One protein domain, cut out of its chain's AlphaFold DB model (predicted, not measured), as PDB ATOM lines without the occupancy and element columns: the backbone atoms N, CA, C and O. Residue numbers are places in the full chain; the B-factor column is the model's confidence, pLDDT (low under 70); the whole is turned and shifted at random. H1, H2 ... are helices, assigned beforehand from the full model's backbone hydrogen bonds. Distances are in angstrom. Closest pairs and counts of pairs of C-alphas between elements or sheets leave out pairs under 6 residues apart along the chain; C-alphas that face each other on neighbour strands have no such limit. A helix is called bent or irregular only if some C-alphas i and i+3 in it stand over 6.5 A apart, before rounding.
ATOM      1  N   GLU A 234     -51.924  18.663  -2.530       92.75
ATOM      2  CA  GLU A 234     -51.652  17.426  -1.783       92.75
ATOM      3  C   GLU A 234     -52.126  16.165  -2.521       92.75
ATOM      4  O   GLU A 234     -51.411  15.162  -2.578       92.75
ATOM      5  N   MET A 235     -53.293  16.223  -3.175       93.38
ATOM      6  CA  MET A 235     -53.774  15.113  -4.010       93.38
ATOM      7  C   MET A 235     -52.789  14.795  -5.141       93.38
ATOM      8  O   MET A 235     -52.507  13.631  -5.420       93.38
ATOM      9  N   THR A 236     -52.203  15.822  -5.759       95.25
ATOM     10  CA  THR A 236     -51.230  15.643  -6.839       95.25
ATOM     11  C   THR A 236     -49.986  14.923  -6.332       95.25
ATOM     12  O   THR A 236     -49.550  13.951  -6.948       95.25
ATOM     13  N   LYS A 237     -49.456  15.324  -5.169       95.56
ATOM     14  CA  LYS A 237     -48.296  14.672  -4.540       95.56
ATOM     15  C   LYS A 237     -48.568  13.198  -4.225       95.56
ATOM     16  O   LYS A 237     -47.758  12.338  -4.584       95.56
ATOM     17  N   LYS A 238     -49.722  12.888  -3.618       94.88
ATOM     18  CA  LYS A 238     -50.156  11.510  -3.314       94.88
ATOM     19  C   LYS A 238     -50.210  10.646  -4.572       94.88
ATOM     20  O   LYS A 238     -49.621   9.566  -4.622       94.88
ATOM     21  N   ILE A 239     -50.862  11.143  -5.617       95.88
ATOM     22  CA  ILE A 239     -51.047  10.391  -6.858       95.88
ATOM     23  C   ILE A 239     -49.726  10.229  -7.621       95.88
ATOM     24  O   ILE A 239     -49.467   9.156  -8.160       95.88
ATOM     25  N   ILE A 240     -48.823  11.217  -7.589       96.19
ATOM     26  CA  ILE A 240     -47.462  11.067  -8.128       96.19
ATOM     27  C   ILE A 240     -46.710   9.928  -7.431       96.19
ATOM     28  O   ILE A 240     -46.098   9.111  -8.120       96.19
ATOM     29  N   LYS A 241     -46.756   9.833  -6.093       96.06
ATOM     30  CA  LYS A 241     -46.108   8.732  -5.354       96.06
ATOM     31  C   LYS A 241     -46.651   7.370  -5.801       96.06
ATOM     32  O   LYS A 241     -45.869   6.468  -6.099       96.06
ATOM     33  N   ILE A 242     -47.973   7.247  -5.938       96.19
ATOM     34  CA  ILE A 242     -48.628   6.032  -6.447       96.19
ATOM     35  C   ILE A 242     -48.198   5.708  -7.881       96.19
ATOM     36  O   ILE A 242     -47.902   4.552  -8.180       96.19
ATOM     37  N   MET A 243     -48.113   6.702  -8.765       95.44
ATOM     38  CA  MET A 243     -47.700   6.487 -10.154       95.44
ATOM     39  C   MET A 243     -46.214   6.131 -10.289       95.44
ATOM     40  O   MET A 243     -45.863   5.317 -11.143       95.44
ATOM     41  N   LYS A 244     -45.341   6.661  -9.422       94.81
ATOM     42  CA  LYS A 244     -43.935   6.229  -9.328       94.81
ATOM     43  C   LYS A 244     -43.827   4.776  -8.848       94.81
ATOM     44  O   LYS A 244     -43.074   3.994  -9.422       94.81
ATOM     45  N   ASP A 245     -44.617   4.381  -7.848       95.19
ATOM     46  CA  ASP A 245     -44.691   2.981  -7.408       95.19
ATOM     47  C   ASP A 245     -45.227   2.053  -8.510       95.19
ATOM     48  O   ASP A 245     -44.678   0.977  -8.749       95.19
ATOM     49  N   PHE A 246     -46.269   2.481  -9.225       93.81
ATOM     50  CA  PHE A 246     -46.798   1.775 -10.390       93.81
ATOM     51  C   PHE A 246     -45.712   1.570 -11.454       93.81
ATOM     52  O   PHE A 246     -45.481   0.442 -11.888       93.81
ATOM     53  N   GLN A 247     -44.985   2.631 -11.811       92.31
ATOM     54  CA  GLN A 247     -43.859   2.558 -12.738       92.31
ATOM     55  C   GLN A 247     -42.801   1.531 -12.295       92.31
ATOM     56  O   GLN A 247     -42.278   0.797 -13.133       92.31
ATOM     57  N   ASN A 248     -42.497   1.453 -10.998       91.19
ATOM     58  CA  ASN A 248     -41.508   0.507 -10.478       91.19
ATOM     59  C   ASN A 248     -41.994  -0.946 -10.535       91.19
ATOM     60  O   ASN A 248     -41.205  -1.841 -10.837       91.19
ATOM     61  N   ARG A 249     -43.284  -1.185 -10.268       92.19
ATOM     62  CA  ARG A 249     -43.876  -2.532 -10.264       92.19
ATOM     63  C   ARG A 249     -44.111  -3.096 -11.661       92.19
ATOM     64  O   ARG A 249     -44.008  -4.305 -11.849       92.19
ATOM     65  N   PHE A 250     -44.430  -2.246 -12.632       91.44
ATOM     66  CA  PHE A 250     -44.733  -2.669 -13.995       91.44
ATOM     67  C   PHE A 250     -43.601  -2.268 -14.939       91.44
ATOM     68  O   PHE A 250     -43.522  -1.128 -15.390       91.44
ATOM     69  N   THR A 251     -42.743  -3.235 -15.280       87.56
ATOM     70  CA  THR A 251     -41.522  -3.035 -16.087       87.56
ATOM     71  C   THR A 251     -41.762  -2.295 -17.404       87.56
ATOM     72  O   THR A 251     -40.961  -1.451 -17.793       87.56
ATOM     73  N   VAL A 252     -42.908  -2.530 -18.049       86.75
ATOM     74  CA  VAL A 252     -43.332  -1.850 -19.286       86.75
ATOM     75  C   VAL A 252     -43.368  -0.321 -19.126       86.75
ATOM     76  O   VAL A 252     -43.086   0.416 -20.069       86.75
ATOM     77  N   PHE A 253     -43.654   0.174 -17.920       86.69
ATOM     78  CA  PHE A 253     -43.759   1.599 -17.616       86.69
ATOM     79  C   PHE A 253     -42.463   2.217 -17.067       86.69
ATOM     80  O   PHE A 253     -42.394   3.438 -16.916       86.69
ATOM     81  N   GLN A 254     -41.397   1.438 -16.845       85.75
ATOM     82  CA  GLN A 254     -40.109   1.943 -16.332       85.75
ATOM     83  C   GLN A 254     -39.456   2.988 -17.248       85.75
ATOM     84  O   GLN A 254     -38.723   3.856 -16.781       85.75
ATOM     85  N   LYS A 255     -39.748   2.955 -18.555       83.75
ATOM     86  CA  LYS A 255     -39.249   3.941 -19.530       83.75
ATOM     87  C   LYS A 255     -40.012   5.273 -19.508       83.75
ATOM     88  O   LYS A 255     -39.570   6.228 -20.151       83.75
ATOM     89  N   MET A 256     -41.138   5.356 -18.794       84.19
ATOM     90  CA  MET A 256     -41.913   6.590 -18.668       84.19
ATOM     91  C   MET A 256     -41.076   7.682 -17.988       84.19
ATOM     92  O   MET A 256     -40.377   7.446 -17.005       84.19
ATOM     93  N   ASN A 257     -41.119   8.897 -18.529       85.00
ATOM     94  CA  ASN A 257     -40.404  10.016 -17.928       85.00
ATOM     95  C   ASN A 257     -41.083  10.413 -16.602       85.00
ATOM     96  O   ASN A 257     -42.295  10.602 -16.566       85.00
ATOM     97  N   VAL A 258     -40.310  10.589 -15.528       89.00
ATOM     98  CA  VAL A 258     -40.836  11.056 -14.235       89.00
ATOM     99  C   VAL A 258     -41.506  12.427 -14.370       89.00
ATOM    100  O   VAL A 258     -42.564  12.642 -13.792       89.00
ATOM    101  N   TRP A 259     -40.966  13.333 -15.193       90.94
ATOM    102  CA  TRP A 259     -41.610  14.627 -15.442       90.94
ATOM    103  C   TRP A 259     -42.970  14.479 -16.134       90.94
ATOM    104  O   TRP A 259     -43.925  15.164 -15.784       90.94
ATOM    105  N   PHE A 260     -43.102  13.503 -17.036       89.81
ATOM    106  CA  PHE A 260     -44.391  13.174 -17.644       89.81
ATOM    107  C   PHE A 260     -45.400  12.672 -16.602       89.81
ATOM    108  O   PHE A 260     -46.556  13.074 -16.654       89.81
ATOM    109  N   ILE A 261     -44.972  11.859 -15.625       92.62
ATOM    110  CA  ILE A 261     -45.836  11.441 -14.504       92.62
ATOM    111  C   ILE A 261     -46.349  12.667 -13.742       92.62
ATOM    112  O   ILE A 261     -47.544  12.758 -13.479       92.62
ATOM    113  N   HIS A 262     -45.472  13.622 -13.418       93.19
ATOM    114  CA  HIS A 262     -45.871  14.845 -12.717       93.19
ATOM    115  C   HIS A 262     -46.924  15.625 -13.515       93.19
ATOM    116  O   HIS A 262     -47.967  15.971 -12.963       93.19
ATOM    117  N   GLN A 263     -46.696  15.825 -14.815       92.06
ATOM    118  CA  GLN A 263     -47.624  16.559 -15.678       92.06
ATOM    119  C   GLN A 263     -48.956  15.832 -15.893       92.06
ATOM    120  O   GLN A 263     -50.007  16.465 -15.852       92.06
ATOM    121  N   LEU A 264     -48.945  14.506 -16.062       92.19
ATOM    122  CA  LEU A 264     -50.165  13.701 -16.173       92.19
ATOM    123  C   LEU A 264     -51.007  13.799 -14.896       92.19
ATOM    124  O   LEU A 264     -52.205  14.072 -14.967       92.19
ATOM    125  N   CYS A 265     -50.385  13.611 -13.730       94.25
ATOM    126  CA  CYS A 265     -51.076  13.700 -12.447       94.25
ATOM    127  C   CYS A 265     -51.630  15.107 -12.207       94.25
ATOM    128  O   CYS A 265     -52.790  15.242 -11.823       94.25
ATOM    129  N   HIS A 266     -50.835  16.148 -12.477       93.25
ATOM    130  CA  HIS A 266     -51.288  17.533 -12.384       93.25
ATOM    131  C   HIS A 266     -52.487  17.790 -13.299       93.25
ATOM    132  O   HIS A 266     -53.510  18.264 -12.822       93.25
ATOM    133  N   HIS A 267     -52.398  17.424 -14.581       90.88
ATOM    134  CA  HIS A 267     -53.470  17.627 -15.554       90.88
ATOM    135  C   HIS A 267     -54.791  17.001 -15.093       90.88
ATOM    136  O   HIS A 267     -55.854  17.608 -15.208       90.88
ATOM    137  N   VAL A 268     -54.734  15.783 -14.550       91.56
ATOM    138  CA  VAL A 268     -55.924  15.088 -14.057       91.56
ATOM    139  C   VAL A 268     -56.504  15.765 -12.817       91.56
ATOM    140  O   VAL A 268     -57.706  16.023 -12.792       91.56
ATOM    141  N   VAL A 269     -55.674  16.070 -11.817       92.75
ATOM    142  CA  VAL A 269     -56.127  16.695 -10.561       92.75
ATOM    143  C   VAL A 269     -56.652  18.105 -10.809       92.75
ATOM    144  O   VAL A 269     -57.726  18.445 -10.330       92.75
ATOM    145  N   TYR A 270     -55.940  18.906 -11.596       90.50
ATOM    146  CA  TYR A 270     -56.338  20.266 -11.943       90.50
ATOM    147  C   TYR A 270     -57.697  20.294 -12.650       90.50
ATOM    148  O   TYR A 270     -58.582  21.053 -12.267       90.50
ATOM    149  N   ASN A 271     -57.898  19.402 -13.625       85.19
ATOM    150  CA  ASN A 271     -59.184  19.280 -14.306       85.19
ATOM    151  C   ASN A 271     -60.306  18.792 -13.382       85.19
ATOM    152  O   ASN A 271     -61.451  19.179 -13.589       85.19
ATOM    153  N   ALA A 272     -60.013  17.935 -12.402       84.56
ATOM    154  CA  ALA A 272     -61.010  17.518 -11.418       84.56
ATOM    155  C   ALA A 272     -61.430  18.701 -10.531       84.56
ATOM    156  O   ALA A 272     -62.615  18.990 -10.429       84.56
ATOM    157  N   ILE A 273     -60.464  19.455  -9.995       84.38
ATOM    158  CA  ILE A 273     -60.730  20.625  -9.140       84.38
ATOM    159  C   ILE A 273     -61.539  21.692  -9.889       84.38
ATOM    160  O   ILE A 273     -62.472  22.247  -9.330       84.38
ATOM    161  N   ILE A 274     -61.212  21.976 -11.153       81.12
ATOM    162  CA  ILE A 274     -61.945  22.985 -11.938       81.12
ATOM    163  C   ILE A 274     -63.399  22.589 -12.197       81.12
ATOM    164  O   ILE A 274     -64.259  23.462 -12.275       81.12
ATOM    165  N   ASN A 275     -63.662  21.299 -12.405       74.06
ATOM    166  CA  ASN A 275     -64.985  20.840 -12.813       74.06
ATOM    167  C   ASN A 275     -65.899  20.527 -11.625       74.06
ATOM    168  O   ASN A 275     -67.101  20.754 -11.728       74.06
ATOM    169  N   ASP A 276     -65.339  19.993 -10.537       69.31
ATOM    170  CA  ASP A 276     -66.092  19.403  -9.428       69.31
ATOM    171  C   ASP A 276     -65.780  20.060  -8.062       69.31
ATOM    172  O   ASP A 276     -66.213  19.546  -7.034       69.31
ATOM    173  N   ASP A 277     -65.029  21.174  -8.033       72.44
ATOM    174  CA  ASP A 277     -64.540  21.925  -6.852       72.44
ATOM    175  C   ASP A 277     -63.645  21.129  -5.870       72.44
ATOM    176  O   ASP A 277     -62.877  21.719  -5.107       72.44
ATOM    177  N   GLU A 278     -63.654  19.796  -5.930       76.56
ATOM    178  CA  GLU A 278     -62.789  18.889  -5.178       76.56
ATOM    179  C   GLU A 278     -62.291  17.733  -6.059       76.56
ATOM    180  O   GLU A 278     -63.006  17.192  -6.899       76.56
ATOM    181  N   ALA A 279     -61.041  17.318  -5.845       82.12
ATOM    182  CA  ALA A 279     -60.478  16.142  -6.500       82.12
ATOM    183  C   ALA A 279     -60.568  14.922  -5.580       82.12
ATOM    184  O   ALA A 279     -59.788  14.808  -4.632       82.12
ATOM    185  N   ASP A 280     -61.464  13.983  -5.889       86.94
ATOM    186  CA  ASP A 280     -61.540  12.702  -5.193       86.94
ATOM    187  C   ASP A 280     -60.532  11.681  -5.752       86.94
ATOM    188  O   ASP A 280     -60.228  11.643  -6.952       86.94
ATOM    189  N   VAL A 281     -59.992  10.830  -4.868       89.19
ATOM    190  CA  VAL A 281     -58.967   9.829  -5.222       89.19
ATOM    191  C   VAL A 281     -59.466   8.906  -6.327       89.19
ATOM    192  O   VAL A 281     -58.707   8.560  -7.233       89.19
ATOM    193  N   TYR A 282     -60.734   8.504  -6.257       88.06
ATOM    194  CA  TYR A 282     -61.309   7.530  -7.169       88.06
ATOM    195  C   TYR A 282     -61.363   8.063  -8.604       88.06
ATOM    196  O   TYR A 282     -60.832   7.426  -9.520       88.06
ATOM    197  N   THR A 283     -61.919   9.256  -8.797       86.31
ATOM    198  CA  THR A 283     -61.993   9.930 -10.095       86.31
ATOM    199  C   THR A 283     -60.610  10.184 -10.671       86.31
ATOM    200  O   THR A 283     -60.354   9.838 -11.827       86.31
ATOM    201  N   VAL A 284     -59.693  10.736  -9.873       91.56
ATOM    202  CA  VAL A 284     -58.331  11.043 -10.328       91.56
ATOM    203  C   VAL A 284     -57.595   9.773 -10.750       91.56
ATOM    204  O   VAL A 284     -56.998   9.724 -11.828       91.56
ATOM    205  N   TYR A 285     -57.663   8.719  -9.936       91.00
ATOM    206  CA  TYR A 285     -56.990   7.458 -10.223       91.00
ATOM    207  C   TYR A 285     -57.511   6.828 -11.519       91.00
ATOM    208  O   TYR A 285     -56.722   6.490 -12.403       91.00
ATOM    209  N   LEU A 286     -58.833   6.721 -11.681       88.50
ATOM    210  CA  LEU A 286     -59.427   6.158 -12.894       88.50
ATOM    211  C   LEU A 286     -59.113   6.987 -14.134       88.50
ATOM    212  O   LEU A 286     -58.760   6.419 -15.170       88.50
ATOM    213  N   LYS A 287     -59.190   8.318 -14.031       89.81
ATOM    214  CA  LYS A 287     -58.921   9.218 -15.152       89.81
ATOM    215  C   LYS A 287     -57.493   9.064 -15.679       89.81
ATOM    216  O   LYS A 287     -57.297   9.066 -16.892       89.81
ATOM    217  N   ILE A 288     -56.503   8.839 -14.812       92.88
ATOM    218  CA  ILE A 288     -55.124   8.555 -15.243       92.88
ATOM    219  C   ILE A 288     -55.067   7.306 -16.129       92.88
ATOM    220  O   ILE A 288     -54.549   7.367 -17.245       92.88
ATOM    221  N   PHE A 289     -55.614   6.180 -15.667       92.12
ATOM    222  CA  PHE A 289     -55.580   4.933 -16.441       92.12
ATOM    223  C   PHE A 289     -56.432   5.000 -17.698       92.12
ATOM    224  O   PHE A 289     -56.058   4.422 -18.718       92.12
ATOM    225  N   GLN A 290     -57.531   5.745 -17.658       91.44
ATOM    226  CA  GLN A 290     -58.323   6.006 -18.840       91.44
ATOM    227  C   GLN A 290     -57.514   6.776 -19.890       91.44
ATOM    228  O   GLN A 290     -57.470   6.347 -21.036       91.44
ATOM    229  N   LEU A 291     -56.831   7.864 -19.520       90.38
ATOM    230  CA  LEU A 291     -55.997   8.627 -20.454       90.38
ATOM    231  C   LEU A 291     -54.866   7.767 -21.034       90.38
ATOM    232  O   LEU A 291     -54.612   7.804 -22.241       90.38
ATOM    233  N   LEU A 292     -54.224   6.944 -20.198       89.75
ATOM    234  CA  LEU A 292     -53.225   5.971 -20.650       89.75
ATOM    235  C   LEU A 292     -53.815   4.987 -21.675       89.75
ATOM    236  O   LEU A 292     -53.224   4.791 -22.738       89.75
ATOM    237  N   ALA A 293     -54.997   4.426 -21.404       89.94
ATOM    238  CA  ALA A 293     -55.699   3.513 -22.307       89.94
ATOM    239  C   ALA A 293     -56.190   4.198 -23.594       89.94
ATOM    240  O   ALA A 293     -56.194   3.591 -24.663       89.94
ATOM    241  N   CYS A 294     -56.551   5.477 -23.515       88.50
ATOM    242  CA  CYS A 294     -56.996   6.288 -24.643       88.50
ATOM    243  C   CYS A 294     -55.842   6.829 -25.494       88.50
ATOM    244  O   CYS A 294     -56.089   7.660 -26.361       88.50
ATOM    245  N   ALA A 295     -54.620   6.316 -25.310       84.62
ATOM    246  CA  ALA A 295     -53.438   6.629 -26.105       84.62
ATOM    247  C   ALA A 295     -52.820   8.021 -25.861       84.62
ATOM    248  O   ALA A 295     -52.183   8.583 -26.753       84.62
ATOM    249  N   VAL A 296     -52.895   8.548 -24.629       85.25
ATOM    250  CA  VAL A 296     -52.243   9.826 -24.272       85.25
ATOM    251  C   VAL A 296     -50.728   9.838 -24.524       85.25
ATOM    252  O   VAL A 296     -50.157  10.897 -24.772       85.25
ATOM    253  N   MET A 297     -50.078   8.669 -24.500       82.62
ATOM    254  CA  MET A 297     -48.636   8.512 -24.725       82.62
ATOM    255  C   MET A 297     -48.257   8.239 -26.192       82.62
ATOM    256  O   MET A 297     -47.066   8.133 -26.490       82.62
ATOM    257  N   LEU A 298     -49.225   8.095 -27.109       80.12
ATOM    258  CA  LEU A 298     -48.920   7.855 -28.521       80.12
ATOM    259  C   LEU A 298     -48.452   9.145 -29.222       80.12
ATOM    260  O   LEU A 298     -48.878  10.247 -28.862       80.12
ATOM    261  N   PRO A 299     -47.589   9.039 -30.251       74.06
ATOM    262  CA  PRO A 299     -47.157  10.185 -31.038       74.06
ATOM    263  C   PRO A 299     -48.349  10.943 -31.615       74.06
ATOM    264  O   PRO A 299     -49.247  10.346 -32.202       74.06
ATOM    265  N   GLY A 300     -48.322  12.269 -31.481       70.25
ATOM    266  CA  GLY A 300     -49.399  13.140 -31.951       70.25
ATOM    267  C   GLY A 300     -50.472  13.456 -30.914       70.25
ATOM    268  O   GLY A 300     -51.283  14.341 -31.174       70.25
ATOM    269  N   SER A 301     -50.455  12.800 -29.750       76.75
ATOM    270  CA  SER A 301     -51.298  13.164 -28.608       76.75
ATOM    271  C   SER A 301     -50.919  14.560 -28.086       76.75
ATOM    272  O   SER A 301     -49.778  14.753 -27.662       76.75
ATOM    273  N   PRO A 302     -51.842  15.539 -28.091       72.62
ATOM    274  CA  PRO A 302     -51.571  16.906 -27.671       72.62
ATOM    275  C   PRO A 302     -51.993  17.179 -26.215       72.62
ATOM    276  O   PRO A 302     -52.178  18.330 -25.859       72.62
ATOM    277  N   ILE A 303     -52.248  16.166 -25.375       74.75
ATOM    278  CA  ILE A 303     -52.842  16.416 -24.038       74.75
ATOM    279  C   ILE A 303     -51.821  16.973 -23.050       74.75
ATOM    280  O   ILE A 303     -52.152  17.842 -22.249       74.75
ATOM    281  N   ILE A 304     -50.590  16.464 -23.090       81.44
ATOM    282  CA  ILE A 304     -49.574  16.779 -22.087       81.44
ATOM    283  C   ILE A 304     -48.434  17.537 -22.760       81.44
ATOM    284  O   ILE A 304     -47.589  16.959 -23.450       81.44
ATOM    285  N   TYR A 305     -48.436  18.848 -22.548       80.00
ATOM    286  CA  TYR A 305     -47.373  19.755 -22.970       80.00
ATOM    287  C   TYR A 305     -46.350  19.922 -21.856       80.00
ATOM    288  O   TYR A 305     -46.703  19.849 -20.682       80.00
ATOM    289  N   ASP A 306     -45.091  20.157 -22.221       84.25
ATOM    290  CA  ASP A 306     -44.096  20.609 -21.256       84.25
ATOM    291  C   ASP A 306     -44.259  22.123 -21.021       84.25
ATOM    292  O   ASP A 306     -43.952  22.894 -21.937       84.25
ATOM    293  N   PRO A 307     -44.716  22.568 -19.837       85.56
ATOM    294  CA  PRO A 307     -44.936  23.988 -19.565       85.56
ATOM    295  C   PRO A 307     -43.630  24.785 -19.447       85.56
ATOM    296  O   PRO A 307     -43.659  26.012 -19.473       85.56
ATOM    297  N   VAL A 308     -42.489  24.104 -19.311       84.75
ATOM    298  CA  VAL A 308     -41.182  24.732 -19.108       84.75
ATOM    299  C   VAL A 308     -40.427  24.936 -20.423       84.75
ATOM    300  O   VAL A 308     -39.601  25.840 -20.539       84.75
ATOM    301  N   THR A 309     -40.691  24.123 -21.452       79.50
ATOM    302  CA  THR A 309     -39.961  24.264 -22.721       79.50
ATOM    303  C   THR A 309     -40.586  25.337 -23.622       79.50
ATOM    304  O   THR A 309     -41.788  25.300 -23.887       79.50
ATOM    305  N   PRO A 310     -39.785  26.244 -24.218       58.66
ATOM    306  CA  PRO A 310     -40.277  27.410 -24.967       58.66
ATOM    307  C   PRO A 310     -40.996  27.088 -26.290       58.66
ATOM    308  O   PRO A 310     -41.377  27.993 -27.024       58.66
ATOM    309  N   SER A 311     -41.177  25.809 -26.632       59.94
ATOM    310  CA  SER A 311     -41.787  25.380 -27.899       59.94
ATOM    311  C   SER A 311     -43.080  24.582 -27.728       59.94
ATOM    312  O   SER A 311     -43.514  23.969 -28.703       59.94
ATOM    313  N   ASN A 312     -43.693  24.572 -26.530       53.06
ATOM    314  CA  ASN A 312     -44.832  23.695 -26.217       53.06
ATOM    315  C   ASN A 312     -44.587  22.285 -26.765       53.06
ATOM    316  O   ASN A 312     -45.455  21.682 -27.405       53.06
ATOM    317  N   GLN A 313     -43.357  21.781 -26.608       58.09
ATOM    318  CA  GLN A 313     -43.080  20.432 -27.053       58.09
ATOM    319  C   GLN A 313     -43.994  19.527 -26.242       58.09
ATOM    320  O   GLN A 313     -44.006  19.566 -25.012       58.09
ATOM    321  N   ILE A 314     -44.794  18.734 -26.958       57.69
ATOM    322  CA  ILE A 314     -45.479  17.592 -26.364       57.69
ATOM    323  C   ILE A 314     -44.412  16.867 -25.560       57.69
ATOM    324  O   ILE A 314     -43.319  16.638 -26.096       57.69
ATOM    325  N   LEU A 315     -44.709  16.541 -24.301       60.22
ATOM    326  CA  LEU A 315     -43.821  15.731 -23.484       60.22
ATOM    327  C   LEU A 315     -43.694  14.372 -24.144       60.22
ATOM    328  O   LEU A 315     -44.429  13.425 -23.868       60.22
ATOM    329  N   LYS A 316     -42.760  14.285 -25.085       55.00
ATOM    330  CA  LYS A 316     -42.485  13.052 -25.771       55.00
ATOM    331  C   LYS A 316     -41.906  12.153 -24.705       55.00
ATOM    332  O   LYS A 316     -40.858  12.436 -24.115       55.00
ATOM    333  N   CYS A 317     -42.557  11.021 -24.497       52.03
ATOM    334  CA  CYS A 317     -41.898   9.870 -23.919       52.03
ATOM    335  C   CYS A 317     -40.847   9.382 -24.932       52.03
ATOM    336  O   CYS A 317     -40.989   8.319 -25.513       52.03
ATOM    337  N   ASN A 318     -39.794  10.176 -25.176       46.34
ATOM    338  CA  ASN A 318     -38.740   9.940 -26.172       46.34
ATOM    339  C   ASN A 318     -37.982   8.623 -25.929       46.34
ATOM    340  O   ASN A 318     -37.210   8.192 -26.776       46.34
ATOM    341  N   LYS A 319     -38.189   7.995 -24.766       51.53
ATOM    342  CA  LYS A 319     -37.645   6.684 -24.405       51.53
ATOM    343  C   LYS A 319     -38.558   5.512 -24.779       51.53
ATOM    344  O   LYS A 319     -38.132   4.373 -24.635       51.53
ATOM    345  N   LEU A 320     -39.792   5.754 -25.223       54.06
ATOM    346  CA  LEU A 320     -40.703   4.715 -25.701       54.06
ATOM    347  C   LEU A 320     -40.516   4.557 -27.210       54.06
ATOM    348  O   LEU A 320     -41.061   5.312 -28.012       54.06
ATOM    349  N   SER A 321     -39.683   3.594 -27.584       56.56
ATOM    350  CA  SER A 321     -39.511   3.163 -28.968       56.56
ATOM    351  C   SER A 321     -40.647   2.203 -29.347       56.56
ATOM    352  O   SER A 321     -41.027   1.339 -28.559       56.56
ATOM    353  N   PHE A 322     -41.180   2.330 -30.567       55.81
ATOM    354  CA  PHE A 322     -42.135   1.360 -31.128       55.81
ATOM    355  C   PHE A 322     -41.511  -0.007 -31.416       55.81
ATOM    356  O   PHE A 322     -42.235  -0.976 -31.610       55.81
ATOM    357  N   ASN A 323     -40.182  -0.070 -31.459       45.53
ATOM    358  CA  ASN A 323     -39.423  -1.245 -31.869       45.53
ATOM    359  C   ASN A 323     -38.881  -2.044 -30.672       45.53
ATOM    360  O   ASN A 323     -38.173  -3.021 -30.884       45.53
ATOM    361  N   ASP A 324     -39.194  -1.637 -29.435       43.38
ATOM    362  CA  ASP A 324     -38.691  -2.268 -28.204       43.38
ATOM    363  C   ASP A 324     -39.666  -3.317 -27.618       43.38
ATOM    364  O   ASP A 324     -39.632  -3.559 -26.409       43.38
ATOM    365  N   GLN A 325     -40.563  -3.890 -28.435       36.38
ATOM    366  CA  GLN A 325     -41.476  -4.972 -28.027       36.38
ATOM    367  C   GLN A 325     -40.857  -6.357 -28.183       36.38
ATOM    368  O   GLN A 325     -40.272  -6.620 -29.260       36.38
TER     369      GLN A 325
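AT A GLANCE: This is residues 234 to 325 of the 325 residues of the protein "Interleukin enhancer-binding factor 2" of Intoshia linei (UniProt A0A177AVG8). Three helices set at slants to one another make a small three-cornered cluster, with H2 touching both of the others, and a long tail with no named element, residues 294 to 325, winds away from the end of H3. H1 and H2 form a splayed helical hairpin, and after a tight turn H3 folds back at a steeper angle across part of H2. The printed part has 92 residues, with three named helices in the order H1, H2, H3 and no named strand; the class is all helix, and 48 residues are in the helices. The whole is compact, with a radius of gyration of the C-alphas of 13.2 A, and spans 41 by 33 by 21 A.

HOW THE PARTS SIT: H1, residues 234 to 249, touches H2, residues 258 to 276, and the two form a helical hairpin. Their closest C-alphas, those of Thr 236 and His 266, are 5.9 A apart. They run opposite ways at a steep tilt of 41 degrees. H3, residues 281 to 293, touches H2 with residues 283 to 288 alone, and H2 touches H3 with residues 264 to 272 alone. The closest C-alphas of these two, those of Val 268 and Val 284, are 6.0 A apart. H2 and H3 run opposite ways at a steep tilt of 56 degrees. H1 and H3 are close but not clearly touching, with the closest C-alphas, those of Ile 239 and Tyr 285, 7.4 A apart. They run the same way at a steep tilt of 47 degrees. In H1, H2 and H3 every pair of O i and N i+4 is within hydrogen-bond range.

IN THESE COORDINATES: H1 begins at C-alpha 234, at (-51.652, 17.426, -1.783), and measures 23.0 A from first to last C-alpha. H2 begins at C-alpha 258, at (-40.836, 11.056, -14.235); it is the longest helix, 19 residues and 27.0 A. H3 measures 18.5 A and ends at C-alpha 293, at (-55.699, 3.513, -22.307). None of the three helices is bent.

THE WHOLE: The two C-alphas farthest apart, those of Asp 277 and Asn 323, are 42.4 A apart. The printed part has no cut and ends at Gln 325, the chain's last residue. The link from H1 to H2 is short, with 8 residues, and the link from H2 to H3 is tight, with 4. The C-alphas of residues 294 to 325 lie 8 to 22 A from the mean of all C-alphas. The mean pLDDT of the printed part is 81.4; residue 276 and residues 310 to 325 are under 70.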